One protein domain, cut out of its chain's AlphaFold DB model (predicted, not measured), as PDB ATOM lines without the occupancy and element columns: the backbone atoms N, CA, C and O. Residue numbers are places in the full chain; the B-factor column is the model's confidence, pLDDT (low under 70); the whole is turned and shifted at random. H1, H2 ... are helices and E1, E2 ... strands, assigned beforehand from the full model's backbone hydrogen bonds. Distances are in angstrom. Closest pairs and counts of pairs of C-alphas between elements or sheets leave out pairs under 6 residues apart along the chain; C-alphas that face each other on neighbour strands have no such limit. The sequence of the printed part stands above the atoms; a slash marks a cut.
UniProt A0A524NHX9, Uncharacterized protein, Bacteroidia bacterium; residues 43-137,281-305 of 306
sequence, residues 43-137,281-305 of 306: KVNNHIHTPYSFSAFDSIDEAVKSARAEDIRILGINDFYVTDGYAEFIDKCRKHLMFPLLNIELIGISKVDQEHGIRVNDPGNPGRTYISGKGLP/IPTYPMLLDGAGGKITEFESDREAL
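AT A GLANCE: This is residues 43 to 137 and 281 to 305 of the 306 residues of an uncharacterized protein of Bacteroidia bacterium (UniProt A0A524NHX9). What is the shape? Long strand E3 is the spine of an elongated, curled sheet: E2, with E1 beside it, pairs with its first part, where H1 and H2 cover one face as a second layer, and E4, with E5 beside it, pairs with the rest, with H3 at the far end. What builds it? The 120 printed residues, under half in named elements, have E1 H1 E2 H2 E3 H3 E4 E5 H4 along the chain; the sheet, E1 E2 E3 E4 E5, is mixed, and so is the class. How compact is it? Only just compact, close to loose: radius of gyration of the C-alphas 15.8 A, spans 48 by 25 by 25 A.

HOW THE PARTS SIT: How do the strands pair? E3, residues 99 to 109, is parallel to E2, residues 74 to 77, with N 101 and O 75 at 2.8 A, and antiparallel to E4, residues 128 to 134, with N 106 and O 131 at 2.9 A, both within hydrogen-bond range. The edge strands are E1, residues 44 to 48, parallel to E2 with N 48 and O 76 at 2.8 A, and E5, residues 281 to 283, antiparallel to E4 with N 283 and O 132 at 2.8 A. Where are the helices? H1, residues 60 to 69, lies over E1 and E2, height 9.9 A over the sheet, and H2, residues 86 to 95, over E3, height 8.7 A; they touch, closest C-alphas Asp 61 and Lys 92 at 6.0 A, the same way at a tilt of 38 degrees, only just steep. E1, H1, E2 and E2, H2, E3 are strand-helix-strand units, parallel neighbours with a helix between, with right-handed crossovers. H3, residues 111 to 115, is not on the sheet, only just, with 4 pairs of C-alphas within 10 A, nor is H4, residues 302 to 305. Are the helix backbones complete? In H1, H2 and H3 every O i to N i+4 pair is within hydrogen-bond range; H4 is too short for one.

IN THESE COORDINATES: Where are the anchors? E1 begins at C-alpha 44 (159.206, 236.035, 173.554) and H4 ends at C-alpha 305 (152.489, 214.067, 171.815). How long are the longer elements? E3 measures 32.3 A, E4 19.5 A, H1 and H2 14.3 A each.

THE WHOLE: How large is it? The farthest C-alphas, Lys 95 and His 116, are 48.7 A apart. Where is it cut or loosely linked? Residues 138 to 280 are not printed, C-alphas 137 and 281 being 10.9 A apart; links E1 to H1, H3 to E4 and E5 to H4 are long. Where is confidence low? Residues 288 to 293 are under 70.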
ATOM      1  N   LYS A  43     156.803 239.298 176.022       92.62
ATOM      2  CA  LYS A  43     156.804 238.788 174.650       92.62
ATOM      3  C   LYS A  43     158.138 238.113 174.355       92.62
ATOM      4  O   LYS A  43     159.204 238.712 174.544       92.62
ATOM      5  N   VAL A  44     158.059 236.883 173.870       93.56
ATOM      6  CA  VAL A  44     159.206 236.035 173.554       93.56
ATOM      7  C   VAL A  44     159.102 235.601 172.103       93.56
ATOM      8  O   VAL A  44     158.054 235.120 171.681       93.56
ATOM      9  N   ASN A  45     160.204 235.712 171.372       95.00
ATOM     10  CA  ASN A  45     160.422 234.917 170.174       95.00
ATOM     11  C   ASN A  45     161.673 234.075 170.415       95.00
ATOM     12  O   ASN A  45     162.775 234.606 170.480       95.00
ATOM     13  N   ASN A  46     161.497 232.771 170.602       93.69
ATOM     14  CA  ASN A  46     162.575 231.862 170.994       93.69
ATOM     15  C   ASN A  46     163.262 231.166 169.800       93.69
ATOM     16  O   ASN A  46     164.022 230.209 169.976       93.69
ATOM     17  N   HIS A  47     162.949 231.562 168.570       95.44
ATOM     18  CA  HIS A  47     163.447 230.854 167.397       95.44
ATOM     19  C   HIS A  47     163.556 231.795 166.213       95.44
ATOM     20  O   HIS A  47     162.616 231.983 165.446       95.44
ATOM     21  N   ILE A  48     164.740 232.369 166.058       95.88
ATOM     22  CA  ILE A  48     165.147 233.043 164.836       95.88
ATOM     23  C   ILE A  48     166.443 232.436 164.322       95.88
ATOM     24  O   ILE A  48     167.280 231.972 165.095       95.88
ATOM     25  N   HIS A  49     166.612 232.490 163.011       94.62
ATOM     26  CA  HIS A  49     167.883 232.199 162.370       94.62
ATOM     27  C   HIS A  49     168.568 233.496 161.953       94.62
ATOM     28  O   HIS A  49     167.912 234.513 161.695       94.62
ATOM     29  N   THR A  50     169.888 233.455 161.866       93.75
ATOM     30  CA  THR A  50     170.752 234.573 161.493       93.75
ATOM     31  C   THR A  50     171.585 234.203 160.257       93.75
ATOM     32  O   THR A  50     171.549 233.048 159.815       93.75
ATOM     33  N   PRO A  51     172.296 235.164 159.639       90.44
ATOM     34  CA  PRO A  51     173.154 234.877 158.487       90.44
ATOM     35  C   PRO A  51     174.239 233.814 158.737       90.44
ATOM     36  O   PRO A  51     174.771 233.258 157.781       90.44
ATOM     37  N   TYR A  52     174.518 233.463 160.000       90.38
ATOM     38  CA  TYR A  52     175.421 232.363 160.345       90.38
ATOM     39  C   TYR A  52     174.931 230.990 159.866       90.38
ATOM     40  O   TYR A  52     175.752 230.097 159.657       90.38
ATOM     41  N   SER A  53     173.620 230.805 159.668       88.94
ATOM     42  CA  SER A  53     173.082 229.584 159.060       88.94
ATOM     43  C   SER A  53     172.242 229.855 157.817       88.94
ATOM     44  O   SER A  53     172.605 229.429 156.729       88.94
ATOM     45  N   PHE A  54     171.104 230.524 157.966       83.75
ATOM     46  CA  PHE A  54     170.271 231.044 156.887       83.75
ATOM     47  C   PHE A  54     169.241 231.979 157.509       83.75
ATOM     48  O   PHE A  54     168.499 231.557 158.390       83.75
ATOM     49  N   SER A  55     169.112 233.209 157.020       84.31
ATOM     50  CA  SER A  55     168.143 234.153 157.570       84.31
ATOM     51  C   SER A  55     167.373 234.903 156.501       84.31
ATOM     52  O   SER A  55     167.849 235.103 155.386       84.31
ATOM     53  N   ALA A  56     166.166 235.323 156.875       82.06
ATOM     54  CA  ALA A  56     165.411 236.331 156.144       82.06
ATOM     55  C   ALA A  56     165.918 237.757 156.433       82.06
ATOM     56  O   ALA A  56     165.541 238.680 155.722       82.06
ATOM     57  N   PHE A  57     166.739 237.929 157.474       88.69
ATOM     58  CA  PHE A  57     167.389 239.189 157.820       88.69
ATOM     59  C   PHE A  57     168.786 239.241 157.201       88.69
ATOM     60  O   PHE A  57     169.485 238.228 157.161       88.69
ATOM     61  N   ASP A  58     169.227 240.428 156.799       86.50
ATOM     62  CA  ASP A  58     170.575 240.637 156.267       86.50
ATOM     63  C   ASP A  58     171.633 240.666 157.383       86.50
ATOM     64  O   ASP A  58     172.816 240.465 157.127       86.50
ATOM     65  N   SER A  59     171.233 240.910 158.638       92.38
ATOM     66  CA  SER A  59     172.146 240.902 159.790       92.38
ATOM     67  C   SER A  59     171.452 240.577 161.113       92.38
ATOM     68  O   SER A  59     170.239 240.749 161.272       92.38
ATOM     69  N   ILE A  60     172.242 240.190 162.120       95.88
ATOM     70  CA  ILE A  60     171.766 240.063 163.506       95.88
ATOM     71  C   ILE A  60     171.201 241.394 164.025       95.88
ATOM     72  O   ILE A  60     170.193 241.417 164.732       95.88
ATOM     73  N   ASP A  61     171.844 242.511 163.681       96.56
ATOM     74  CA  ASP A  61     171.432 243.854 164.100       96.56
ATOM     75  C   ASP A  61     170.026 244.205 163.595       96.56
ATOM     76  O   ASP A  61     169.204 244.730 164.348       96.56
ATOM     77  N   GLU A  62     169.736 243.867 162.339       96.31
ATOM     78  CA  GLU A  62     168.410 244.016 161.748       96.31
ATOM     79  C   GLU A  62     167.376 243.142 162.468       96.31
ATOM     80  O   GLU A  62     166.352 243.662 162.916       96.31
ATOM     81  N   ALA A  63     167.663 241.850 162.656       96.56
ATOM     82  CA  ALA A  63     166.769 240.924 163.352       96.56
ATOM     83  C   ALA A  63     166.416 241.426 164.766       96.56
ATOM     84  O   ALA A  63     165.252 241.440 165.173       96.56
ATOM     85  N   VAL A  64     167.422 241.909 165.502       97.81
ATOM     86  CA  VAL A  64     167.273 242.470 166.850       97.81
ATOM     87  C   VAL A  64     166.443 243.757 166.849       97.81
ATOM     88  O   VAL A  64     165.572 243.926 167.707       97.81
ATOM     89  N   LYS A  65     166.676 244.670 165.898       97.31
ATOM     90  CA  LYS A  65     165.902 245.915 165.770       97.31
ATOM     91  C   LYS A  65     164.437 245.641 165.439       97.31
ATOM     92  O   LYS A  65     163.565 246.247 166.063       97.31
ATOM     93  N   SER A  66     164.179 244.720 164.515       96.62
ATOM     94  CA  SER A  66     162.829 244.294 164.139       96.62
ATOM     95  C   SER A  66     162.100 243.676 165.331       96.62
ATOM     96  O   SER A  66     161.020 244.135 165.700       96.62
ATOM     97  N   ALA A  67     162.746 242.746 166.043       96.88
ATOM     98  CA  ALA A  67     162.191 242.163 167.260       96.88
ATOM     99  C   ALA A  67     161.880 243.226 168.329       96.88
ATOM    100  O   ALA A  67     160.821 243.202 168.967       96.88
ATOM    101  N   ARG A  68     162.771 244.209 168.503       95.69
ATOM    102  CA  ARG A  68     162.552 245.295 169.458       95.69
ATOM    103  C   ARG A  68     161.359 246.171 169.076       95.69
ATOM    104  O   ARG A  68     160.623 246.583 169.975       95.69
ATOM    105  N   ALA A  69     161.168 246.453 167.787       96.88
ATOM    106  CA  ALA A  69     160.031 247.224 167.286       96.88
ATOM    107  C   ALA A  69     158.682 246.536 167.575       96.88
ATOM    108  O   ALA A  69     157.681 247.215 167.789       96.88
ATOM    109  N   GLU A  70     158.671 245.206 167.678       95.69
ATOM    110  CA  GLU A  70     157.500 244.397 168.050       95.69
ATOM    111  C   GLU A  70     157.304 244.229 169.575       95.69
ATOM    112  O   GLU A  70     156.379 243.546 170.042       95.69
ATOM    113  N   ASP A  71     158.140 244.905 170.368       94.12
ATOM    114  CA  ASP A  71     158.214 244.815 171.830       94.12
ATOM    115  C   ASP A  71     158.584 243.414 172.349       94.12
ATOM    116  O   ASP A  71     158.197 243.007 173.446       94.12
ATOM    117  N   ILE A  72     159.367 242.661 171.573       95.94
ATOM    118  CA  ILE A  72     159.961 241.404 172.033       95.94
ATOM    119  C   ILE A  72     161.017 241.722 173.097       95.94
ATOM    120  O   ILE A  72     161.817 242.652 172.965       95.94
ATOM    121  N   ARG A  73     160.992 240.963 174.197       93.19
ATOM    122  CA  ARG A  73     161.881 241.152 175.354       93.19
ATOM    123  C   ARG A  73     162.896 240.030 175.514       93.19
ATOM    124  O   ARG A  73     163.947 240.261 176.110       93.19
ATOM    125  N   ILE A  74     162.587 238.854 174.977       94.88
ATOM    126  CA  ILE A  74     163.469 237.688 174.933       94.88
ATOM    127  C   ILE A  74     163.527 237.220 173.482       94.88
ATOM    128  O   ILE A  74     162.483 236.904 172.908       94.88
ATOM    129  N   LEU A  75     164.728 237.198 172.904       97.56
ATOM    130  CA  LEU A  75     164.957 236.783 171.522       97.56
ATOM    131  C   LEU A  75     165.911 235.589 171.491       97.56
ATOM    132  O   LEU A  75     166.966 235.640 172.119       97.56
ATOM    133  N   GLY A  76     165.531 234.529 170.780       97.44
ATOM    134  CA  GLY A  76     166.266 233.272 170.712       97.44
ATOM    135  C   GLY A  76     166.976 233.060 169.381       97.44
ATOM    136  O   GLY A  76     166.299 232.792 168.392       97.44
ATOM    137  N   ILE A  77     168.309 233.116 169.359       97.69
ATOM    138  CA  ILE A  77     169.117 232.670 168.208       97.69
ATOM    139  C   ILE A  77     169.089 231.143 168.144       97.69
ATOM    140  O   ILE A  77     169.303 230.515 169.172       97.69
ATOM    141  N   ASN A  78     168.787 230.547 166.991       97.12
ATOM    142  CA  ASN A  78     168.589 229.101 166.826       97.12
ATOM    143  C   ASN A  78     169.177 228.601 165.498       97.12
ATOM    144  O   ASN A  78     168.521 227.897 164.736       97.12
ATOM    145  N   ASP A  79     170.399 229.029 165.190       95.06
ATOM    146  CA  ASP A  79     171.062 228.700 163.934       95.06
ATOM    147  C   ASP A  79     171.329 227.198 163.766       95.06
ATOM    148  O   ASP A  79     171.507 226.458 164.736       95.06
ATOM    149  N   PHE A  80     171.346 226.742 162.509       93.62
ATOM    150  CA  PHE A  80     171.610 225.341 162.188       93.62
ATOM    151  C   PHE A  80     173.075 224.982 162.418       93.62
ATOM    152  O   PHE A  80     173.942 225.559 161.770       93.62
ATOM    153  N   TYR A  81     173.338 223.970 163.246       92.56
ATOM    154  CA  TYR A  81     174.659 223.362 163.487       92.56
ATOM    155  C   TYR A  81     175.756 224.263 164.079       92.56
ATOM    156  O   TYR A  81     176.788 223.738 164.487       92.56
ATOM    157  N   VAL A  82     175.555 225.580 164.152       91.06
ATOM    158  CA  VAL A  82     176.596 226.559 164.492       91.06
ATOM    159  C   VAL A  82     176.213 227.402 165.706       91.06
ATOM    160  O   VAL A  82     175.035 227.630 165.981       91.06
ATOM    161  N   THR A  83     177.222 227.883 166.437       93.12
ATOM    162  CA  THR A  83     177.046 228.783 167.603       93.12
ATOM    163  C   THR A  83     177.853 230.077 167.481       93.12
ATOM    164  O   THR A  83     177.866 230.913 168.385       93.12
ATOM    165  N   ASP A  84     178.498 230.270 166.335       91.06
ATOM    166  CA  ASP A  84     179.448 231.335 166.022       91.06
ATOM    167  C   ASP A  84     178.828 232.732 166.171       91.06
ATOM    168  O   ASP A  84     179.478 233.667 166.639       91.06
ATOM    169  N   GLY A  85     177.523 232.852 165.902       93.56
ATOM    170  CA  GLY A  85     176.769 234.093 166.064       93.56
ATOM    171  C   GLY A  85     176.476 234.505 167.511       93.56
ATOM    172  O   GLY A  85     176.001 235.617 167.732       93.56
ATOM    173  N   TYR A  86     176.749 233.669 168.524       95.62
ATOM    174  CA  TYR A  86     176.353 233.952 169.913       95.62
ATOM    175  C   TYR A  86     176.963 235.245 170.458       95.62
ATOM    176  O   TYR A  86     176.263 236.028 171.100       95.62
ATOM    177  N   ALA A  87     178.253 235.484 170.214       94.88
ATOM    178  CA  ALA A  87     178.940 236.654 170.759       94.88
ATOM    179  C   ALA A  87     178.363 237.964 170.195       94.88
ATOM    180  O   ALA A  87     178.045 238.880 170.960       94.88
ATOM    181  N   GLU A  88     178.170 238.034 168.873       95.81
ATOM    182  CA  GLU A  88     177.521 239.178 168.230       95.81
ATOM    183  C   GLU A  88     176.074 239.322 168.713       95.81
ATOM    184  O   GLU A  88     175.660 240.408 169.123       95.81
ATOM    185  N   PHE A  89     175.315 238.225 168.740       97.19
ATOM    186  CA  PHE A  89     173.921 238.216 169.174       97.19
ATOM    187  C   PHE A  89     173.730 238.778 170.584       97.19
ATOM    188  O   PHE A  89     172.847 239.615 170.807       97.19
ATOM    189  N   ILE A  90     174.589 238.381 171.527       96.62
ATOM    190  CA  ILE A  90     174.606 238.917 172.892       96.62
ATOM    191  C   ILE A  90     174.854 240.428 172.871       96.62
ATOM    192  O   ILE A  90     174.105 241.179 173.502       96.62
ATOM    193  N   ASP A  91     175.882 240.898 172.157       96.06
ATOM    194  CA  ASP A  91     176.212 242.326 172.074       96.06
ATOM    195  C   ASP A  91     175.047 243.152 171.502       96.06
ATOM    196  O   ASP A  91     174.646 244.166 172.089       96.06
ATOM    197  N   LYS A  92     174.436 242.689 170.407       97.31
ATOM    198  CA  LYS A  92     173.292 243.361 169.779       97.31
ATOM    199  C   LYS A  92     172.067 243.374 170.688       97.31
ATOM    200  O   LYS A  92     171.490 244.439 170.914       97.31
ATOM    201  N   CYS A  93     171.699 242.241 171.288       96.69
ATOM    202  CA  CYS A  93     170.568 242.180 172.217       96.69
ATOM    203  C   CYS A  93     170.751 243.128 173.409       96.69
ATOM    204  O   CYS A  93     169.819 243.849 173.774       96.69
ATOM    205  N   ARG A  94     171.967 243.210 173.968       92.94
ATOM    206  CA  ARG A  94     172.291 244.133 175.069       92.94
ATOM    207  C   ARG A  94     172.096 245.592 174.683       92.94
ATOM    208  O   ARG A  94     171.479 246.337 175.444       92.94
ATOM    209  N   LYS A  95     172.579 245.997 173.504       94.81
ATOM    210  CA  LYS A  95     172.399 247.364 172.980       94.81
ATOM    211  C   LYS A  95     170.922 247.750 172.854       94.81
ATOM    212  O   LYS A  95     170.589 248.924 172.994       94.81
ATOM    213  N   HIS A  96     170.045 246.766 172.657       93.88
ATOM    214  CA  HIS A  96     168.601 246.950 172.511       93.88
ATOM    215  C   HIS A  96     167.772 246.544 173.745       93.88
ATOM    216  O   HIS A  96     166.543 246.549 173.675       93.88
ATOM    217  N   LEU A  97     168.412 246.271 174.892       91.19
ATOM    218  CA  LEU A  97     167.762 245.892 176.161       91.19
ATOM    219  C   LEU A  97     166.850 244.654 176.056       91.19
ATOM    220  O   LEU A  97     165.804 244.572 176.712       91.19
ATOM    221  N   MET A  98     167.261 243.688 175.238       92.88
ATOM    222  CA  MET A  98     166.617 242.382 175.113       92.88
ATOM    223  C   MET A  98     167.478 241.303 175.760       92.88
ATOM    224  O   MET A  98     168.707 241.389 175.759       92.88
ATOM    225  N   PHE A  99     166.830 240.278 176.304       93.62
ATOM    226  CA  PHE A  99     167.524 239.100 176.805       93.62
ATOM    227  C   PHE A  99     167.858 238.160 175.631       93.62
ATOM    228  O   PHE A  99     166.927 237.724 174.946       93.62
ATOM    229  N   PRO A 100     169.145 237.843 175.390       95.81
ATOM    230  CA  PRO A 100     169.545 236.874 174.381       95.81
ATOM    231  C   PRO A 100     169.366 235.452 174.928       95.81
ATOM    232  O   PRO A 100     170.011 235.064 175.901       95.81
ATOM    233  N   LEU A 101     168.495 234.671 174.296       96.25
ATOM    234  CA  LEU A 101     168.355 233.241 174.548       96.25
ATOM    235  C   LEU A 101     169.177 232.482 173.500       96.25
ATOM    236  O   LEU A 101     168.999 232.671 172.299       96.25
ATOM    237  N   LEU A 102     170.144 231.694 173.958       97.56
ATOM    238  CA  LEU A 102     171.112 231.029 173.091       97.56
ATOM    239  C   LEU A 102     170.651 229.608 172.813       97.56
ATOM    240  O   LEU A 102     170.524 228.803 173.736       97.56
ATOM    241  N   ASN A 103     170.365 229.319 171.553       97.81
ATOM    242  CA  ASN A 103     169.853 228.035 171.119       97.81
ATOM    243  C   ASN A 103     170.602 227.545 169.873       97.81
ATOM    244  O   ASN A 103     171.385 228.277 169.267       97.81
ATOM    245  N   ILE A 104     170.359 226.301 169.488       96.50
ATOM    246  CA  ILE A 104     170.908 225.677 168.283       96.50
ATOM    247  C   ILE A 104     169.843 224.781 167.660       96.50
ATOM    248  O   ILE A 104     169.071 224.159 168.388       96.50
ATOM    249  N   GLU A 105     169.807 224.683 166.334       96.31
ATOM    250  CA  GLU A 105     168.979 223.704 165.629       96.31
ATOM    251  C   GLU A 105     169.832 222.634 164.956       96.31
ATOM    252  O   GLU A 105     170.820 222.927 164.285       96.31
ATOM    253  N   LEU A 106     169.434 221.378 165.112       95.38
ATOM    254  CA  LEU A 106     170.102 220.225 164.527       95.38
ATOM    255  C   LEU A 106     169.075 219.397 163.757       95.38
ATOM    256  O   LEU A 106     167.936 219.243 164.197       95.38
ATOM    257  N   ILE A 107     169.479 218.860 162.606       93.44
ATOM    258  CA  ILE A 107     168.612 218.033 161.765       93.44
ATOM    259  C   ILE A 107     169.105 216.593 161.839       93.44
ATOM    260  O   ILE A 107     170.256 216.288 161.525       93.44
ATOM    261  N   GLY A 108     168.215 215.708 162.265       92.56
ATOM    262  CA  GLY A 108     168.431 214.273 162.311       92.56
ATOM    263  C   GLY A 108     167.624 213.532 161.260       92.56
ATOM    264  O   GLY A 108     166.710 214.080 160.635       92.56
ATOM    265  N   ILE A 109     167.957 212.255 161.097       91.19
ATOM    266  CA  ILE A 109     167.167 211.306 160.315       91.19
ATOM    267  C   ILE A 109     166.809 210.090 161.169       91.19
ATOM    268  O   ILE A 109     167.677 209.404 161.707       91.19
ATOM    269  N   SER A 110     165.514 209.786 161.215       90.12
ATOM    270  CA  SER A 110     164.968 208.494 161.617       90.12
ATOM    271  C   SER A 110     164.837 207.602 160.384       90.12
ATOM    272  O   SER A 110     163.969 207.810 159.533       90.12
ATOM    273  N   LYS A 111     165.707 206.588 160.273       88.00
ATOM    274  CA  LYS A 111     165.649 205.615 159.166       88.00
ATOM    275  C   LYS A 111     164.338 204.832 159.168       88.00
ATOM    276  O   LYS A 111     163.780 204.575 158.110       88.00
ATOM    277  N   VAL A 112     163.823 204.515 160.357       91.06
ATOM    278  CA  VAL A 112     162.550 203.803 160.513       91.06
ATOM    279  C   VAL A 112     161.404 204.639 159.950       91.06
ATOM    280  O   VAL A 112     160.641 204.140 159.129       91.06
ATOM    281  N   ASP A 113     161.298 205.911 160.327       93.31
ATOM    282  CA  ASP A 113     160.226 206.777 159.823       93.31
ATOM    283  C   ASP A 113     160.378 207.046 158.322       93.31
ATOM    284  O   ASP A 113     159.390 207.047 157.587       93.31
ATOM    285  N   GLN A 114     161.616 207.182 157.839       91.31
ATOM    286  CA  GLN A 114     161.907 207.325 156.415       91.31
ATOM    287  C   GLN A 114     161.433 206.107 155.603       91.31
ATOM    288  O   GLN A 114     160.762 206.283 154.585       91.31
ATOM    289  N   GLU A 115     161.730 204.885 156.056       92.94
ATOM    290  CA  GLU A 115     161.302 203.634 155.410       92.94
ATOM    291  C   GLU A 115     159.773 203.479 155.381       92.94
ATOM    292  O   GLU A 115     159.222 202.951 154.413       92.94
ATOM    293  N   HIS A 116     159.078 203.979 156.405       95.19
ATOM    294  CA  HIS A 116     157.613 203.966 156.477       95.19
ATOM    295  C   HIS A 116     156.950 205.170 155.789       95.19
ATOM    296  O   HIS A 116     155.722 205.253 155.755       95.19
ATOM    297  N   GLY A 117     157.733 206.099 155.230       93.44
ATOM    298  CA  GLY A 117     157.206 207.310 154.599       93.44
ATOM    299  C   GLY A 117     156.559 208.291 155.585       93.44
ATOM    300  O   GLY A 117     155.754 209.121 155.168       93.44
ATOM    301  N   ILE A 118     156.896 208.203 156.873       92.50
ATOM    302  CA  ILE A 118     156.364 209.050 157.944       92.50
ATOM    303  C   ILE A 118     157.121 210.373 157.946       92.50
ATOM    304  O   ILE A 118     158.341 210.408 158.114       92.50
ATOM    305  N   ARG A 119     156.401 211.483 157.785       92.69
ATOM    306  CA  ARG A 119     156.956 212.819 158.004       92.69
ATOM    307  C   ARG A 119     156.835 213.159 159.484       92.69
ATOM    308  O   ARG A 119     155.793 212.912 160.094       92.69
ATOM    309  N   VAL A 120     157.920 213.689 160.045       92.00
ATOM    310  CA  VAL A 120     158.011 214.036 161.470       92.00
ATOM    311  C   VAL A 120     157.691 215.520 161.633       92.00
ATOM    312  O   VAL A 120     156.546 215.894 161.434       92.00
ATOM    313  N   ASN A 121     158.661 216.390 161.899       90.75
ATOM    314  CA  ASN A 121     158.488 217.849 161.855       90.75
ATOM    315  C   ASN A 121     159.209 218.476 160.649       90.75
ATOM    316  O   ASN A 121     159.482 219.671 160.628       90.75
ATOM    317  N   ASP A 122     159.504 217.673 159.623       89.81
ATOM    318  CA  ASP A 122     159.747 218.156 158.267       89.81
ATOM    319  C   ASP A 122     158.543 217.792 157.380       89.81
ATOM    320  O   ASP A 122     158.279 216.607 157.169       89.81
ATOM    321  N   PRO A 123     157.807 218.764 156.818       86.56
ATOM    322  CA  PRO A 123     156.590 218.481 156.062       86.56
ATOM    323  C   PRO A 123     156.866 217.931 154.652       86.56
ATOM    324  O   PRO A 123     155.934 217.458 153.988       86.56
ATOM    325  N   GLY A 124     158.113 218.009 154.177       86.00
ATOM    326  CA  GLY A 124     158.523 217.602 152.834       86.00
ATOM    327  C   GLY A 124     159.320 216.300 152.784       86.00
ATOM    328  O   GLY A 124     159.317 215.646 151.745       86.00
ATOM    329  N   ASN A 125     159.982 215.912 153.878       87.94
ATOM    330  CA  ASN A 125     160.981 214.842 153.874       87.94
ATOM    331  C   ASN A 125     160.680 213.783 154.953       87.94
ATOM    332  O   ASN A 125     160.887 214.047 156.138       87.94
ATOM    333  N   PRO A 126     160.228 212.570 154.571       91.12
ATOM    334  CA  PRO A 126     160.035 211.473 155.514       91.12
ATOM    335  C   PRO A 126     161.281 211.163 156.350       91.12
ATOM    336  O   PRO A 126     162.401 211.143 155.835       91.12
ATOM    337  N   GLY A 127     161.069 210.924 157.643       91.69
ATOM    338  CA  GLY A 127     162.094 210.626 158.641       91.69
ATOM    339  C   GLY A 127     163.025 211.775 159.017       91.69
ATOM    340  O   GLY A 127     163.827 211.605 159.931       91.69
ATOM    341  N   ARG A 128     162.945 212.941 158.368       92.19
ATOM    342  CA  ARG A 128     163.722 214.111 158.781       92.19
ATOM    343  C   ARG A 128     163.105 214.739 160.026       92.19
ATOM    344  O   ARG A 128     161.914 215.049 160.037       92.19
ATOM    345  N   THR A 129     163.950 214.970 161.027       92.88
ATOM    346  CA  THR A 129     163.538 215.504 162.325       92.88
ATOM    347  C   THR A 129     164.428 216.669 162.731       92.88
ATOM    348  O   THR A 129     165.632 216.505 162.896       92.88
ATOM    349  N   TYR A 130     163.838 217.838 162.932       94.06
ATOM    350  CA  TYR A 130     164.485 218.991 163.544       94.06
ATOM    351  C   TYR A 130     164.416 218.856 165.061       94.06
ATOM    352  O   TYR A 130     163.362 218.547 165.611       94.06
ATOM    353  N   ILE A 131     165.526 219.097 165.748       96.25
ATOM    354  CA  ILE A 131     165.583 219.182 167.206       96.25
ATOM    355  C   ILE A 131     166.322 220.465 167.552       96.25
ATOM    356  O   ILE A 131     167.408 220.734 167.038       96.25
ATOM    357  N   SER A 132     165.733 221.258 168.437       97.31
ATOM    358  CA  SER A 132     166.358 222.475 168.937       97.31
ATOM    359  C   SER A 132     166.940 222.238 170.324       97.31
ATOM    360  O   SER A 132     166.237 221.764 171.215       97.31
ATOM    361  N   GLY A 133     168.192 222.621 170.541       97.50
ATOM    362  CA  GLY A 133     168.759 222.769 171.874       97.50
ATOM    363  C   GLY A 133     168.510 224.175 172.387       97.50
ATOM    364  O   GLY A 133     168.911 225.131 171.732       97.50
ATOM    365  N   LYS A 134     167.834 224.324 173.528       96.94
ATOM    366  CA  LYS A 134     167.499 225.635 174.100       96.94
ATOM    367  C   LYS A 134     168.339 225.951 175.334       96.94
ATOM    368  O   LYS A 134     168.540 225.080 176.176       96.94
ATOM    369  N   GLY A 135     168.759 227.208 175.476       94.81
ATOM    370  CA  GLY A 135     169.431 227.705 176.684       94.81
ATOM    371  C   GLY A 135     170.878 227.240 176.855       94.81
ATOM    372  O   GLY A 135     171.289 226.952 177.977       94.81
ATOM    373  N   LEU A 136     171.636 227.164 175.763       95.12
ATOM    374  CA  LEU A 136     173.049 226.797 175.784       95.12
ATOM    375  C   LEU A 136     173.898 227.869 176.505       95.12
ATOM    376  O   LEU A 136     173.565 229.061 176.474       95.12
ATOM    377  N   PRO A 137     175.015 227.479 177.144       92.38
ATOM    378  CA  PRO A 137     175.959 228.413 177.745       92.38
ATOM    379  C   PRO A 137     176.759 229.186 176.683       92.38
ATOM    380  O   PRO A 137     176.851 228.795 175.520       92.38
ATOM    381  N   ILE A 281     168.846 222.290 176.619       97.50
ATOM    382  CA  ILE A 281     167.633 221.485 176.796       97.50
ATOM    383  C   ILE A 281     167.146 221.035 175.413       97.50
ATOM    384  O   ILE A 281     166.779 221.898 174.608       97.50
ATOM    385  N   PRO A 282     167.119 219.725 175.115       97.25
ATOM    386  CA  PRO A 282     166.553 219.214 173.873       97.25
ATOM    387  C   PRO A 282     165.057 219.511 173.801       97.25
ATOM    388  O   PRO A 282     164.303 219.245 174.737       97.25
ATOM    389  N   THR A 283     164.617 220.068 172.679       95.75
ATOM    390  CA  THR A 283     163.219 220.418 172.431       95.75
ATOM    391  C   THR A 283     162.816 220.029 171.019       95.75
ATOM    392  O   THR A 283     163.593 220.159 170.071       95.75
ATOM    393  N   TYR A 284     161.580 219.566 170.890       92.88
ATOM    394  CA  TYR A 284     160.954 219.255 169.615       92.88
ATOM    395  C   TYR A 284     160.215 220.501 169.097       92.88
ATOM    396  O   TYR A 284     159.219 220.902 169.710       92.88
ATOM    397  N   PRO A 285     160.691 221.161 168.023       89.94
ATOM    398  CA  PRO A 285     159.934 222.215 167.368       89.94
ATOM    399  C   PRO A 285     158.756 221.578 166.631       89.94
ATOM    400  O   PRO A 285     158.940 220.745 165.745       89.94
ATOM    401  N   MET A 286     157.551 221.959 167.037       85.81
ATOM    402  CA  MET A 286     156.308 221.418 166.501       85.81
ATOM    403  C   MET A 286     155.769 222.343 165.411       85.81
ATOM    404  O   MET A 286     155.742 223.562 165.607       85.81
ATOM    405  N   LEU A 287     155.330 221.782 164.283       78.88
ATOM    406  CA  LEU A 287     154.797 222.575 163.174       78.88
ATOM    407  C   LEU A 287     153.294 222.817 163.295       78.88
ATOM    408  O   LEU A 287     152.884 223.938 163.007       78.88
ATOM    409  N   LEU A 288     152.514 221.815 163.735       68.12
ATOM    410  CA  LEU A 288     151.044 221.799 163.927       68.12
ATOM    411  C   LEU A 288     150.192 222.243 162.722       68.12
ATOM    412  O   LEU A 288     149.310 221.511 162.288       68.12
ATOM    413  N   ASP A 289     150.403 223.441 162.188       60.25
ATOM    414  CA  ASP A 289     149.704 224.037 161.047       60.25
ATOM    415  C   ASP A 289     150.638 224.827 160.087       60.25
ATOM    416  O   ASP A 289     150.171 225.422 159.107       60.25
ATOM    417  N   GLY A 290     151.962 224.787 160.300       58.94
ATOM    418  CA  GLY A 290     152.963 225.610 159.604       58.94
ATOM    419  C   GLY A 290     153.705 224.986 158.406       58.94
ATOM    420  O   GLY A 290     154.072 223.817 158.418       58.94
ATOM    421  N   ALA A 291     153.960 225.834 157.390       52.06
ATOM    422  CA  ALA A 291     154.504 225.589 156.036       52.06
ATOM    423  C   ALA A 291     153.628 224.716 155.109       52.06
ATOM    424  O   ALA A 291     154.063 223.713 154.548       52.06
ATOM    425  N   GLY A 292     152.376 225.145 154.902       57.66
ATOM    426  CA  GLY A 292     151.457 224.560 153.911       57.66
ATOM    427  C   GLY A 292     150.187 223.934 154.492       57.66
ATOM    428  O   GLY A 292     149.419 223.338 153.737       57.66
ATOM    429  N   GLY A 293     149.958 224.067 155.806       60.31
ATOM    430  CA  GLY A 293     148.698 223.704 156.466       60.31
ATOM    431  C   GLY A 293     148.414 222.203 156.543       60.31
ATOM    432  O   GLY A 293     147.255 221.813 156.671       60.31
ATOM    433  N   LYS A 294     149.437 221.349 156.416       76.31
ATOM    434  CA  LYS A 294     149.285 219.892 156.504       76.31
ATOM    435  C   LYS A 294     149.995 219.375 157.744       76.31
ATOM    436  O   LYS A 294     151.217 219.443 157.812       76.31
ATOM    437  N   ILE A 295     149.215 218.809 158.657       86.81
ATOM    438  CA  ILE A 295     149.729 218.042 159.790       86.81
ATOM    439  C   ILE A 295     150.480 216.827 159.233       86.81
ATOM    440  O   ILE A 295     150.018 216.188 158.278       86.81
ATOM    441  N   THR A 296     151.657 216.547 159.778       89.69
ATOM    442  CA  THR A 296     152.447 215.379 159.390       89.69
ATOM    443  C   THR A 296     151.877 214.105 160.007       89.69
ATOM    444  O   THR A 296     151.032 214.148 160.900       89.69
ATOM    445  N   GLU A 297     152.312 212.943 159.525       91.62
ATOM    446  CA  GLU A 297     151.840 211.667 160.060       91.62
ATOM    447  C   GLU A 297     152.180 211.537 161.554       91.62
ATOM    448  O   GLU A 297     151.320 211.150 162.343       91.62
ATOM    449  N   PHE A 298     153.393 211.936 161.950       90.56
ATOM    450  CA  PHE A 298     153.843 211.900 163.343       90.56
ATOM    451  C   PHE A 298     153.088 212.887 164.242       90.56
ATOM    452  O   PHE A 298     152.723 212.543 165.362       90.56
ATOM    453  N   GLU A 299     152.815 214.103 163.757       90.12
ATOM    454  CA  GLU A 299     152.159 215.147 164.560       90.12
ATOM    455  C   GLU A 299     150.621 215.006 164.606       90.12
ATOM    456  O   GLU A 299     149.929 215.823 165.216       90.12
ATOM    457  N   SER A 300     150.062 213.989 163.942       89.06
ATOM    458  CA  SER A 300     148.611 213.837 163.766       89.06
ATOM    459  C   SER A 300     147.855 213.383 165.018       89.06
ATOM    460  O   SER A 300     146.667 213.690 165.154       89.06
ATOM    461  N   ASP A 301     148.528 212.693 165.942       88.31
ATOM    462  CA  ASP A 301     147.946 212.236 167.203       88.31
ATOM    463  C   ASP A 301     148.397 213.119 168.370       88.31
ATOM    464  O   ASP A 301     149.459 212.932 168.959       88.31
ATOM    465  N   ARG A 302     147.545 214.078 168.736       83.31
ATOM    466  CA  ARG A 302     147.795 214.991 169.854       83.31
ATOM    467  C   ARG A 302     148.035 214.268 171.181       83.31
ATOM    468  O   ARG A 302     148.866 214.728 171.953       83.31
ATOM    469  N   GLU A 303     147.291 213.205 171.482       87.00
ATOM    470  CA  GLU A 303     147.408 212.527 172.783       87.00
ATOM    471  C   GLU A 303     148.715 211.738 172.877       87.00
ATOM    472  O   GLU A 303     149.253 211.581 173.966       87.00
ATOM    473  N   ALA A 304     149.264 211.293 171.743       84.75
ATOM    474  CA  ALA A 304     150.587 210.680 171.696       84.75
ATOM    475  C   ALA A 304     151.742 211.689 171.879       84.75
ATOM    476  O   ALA A 304     152.862 211.272 172.174       84.75
ATOM    477  N   LEU A 305     151.489 212.994 171.701       80.81
ATOM    478  CA  LEU A 305     152.489 214.067 171.815       80.81
ATOM    479  C   LEU A 305     152.513 214.763 173.189       80.81
ATOM    480  O   LEU A 305     153.458 215.509 173.460       80.81
TER     481      LEU A 305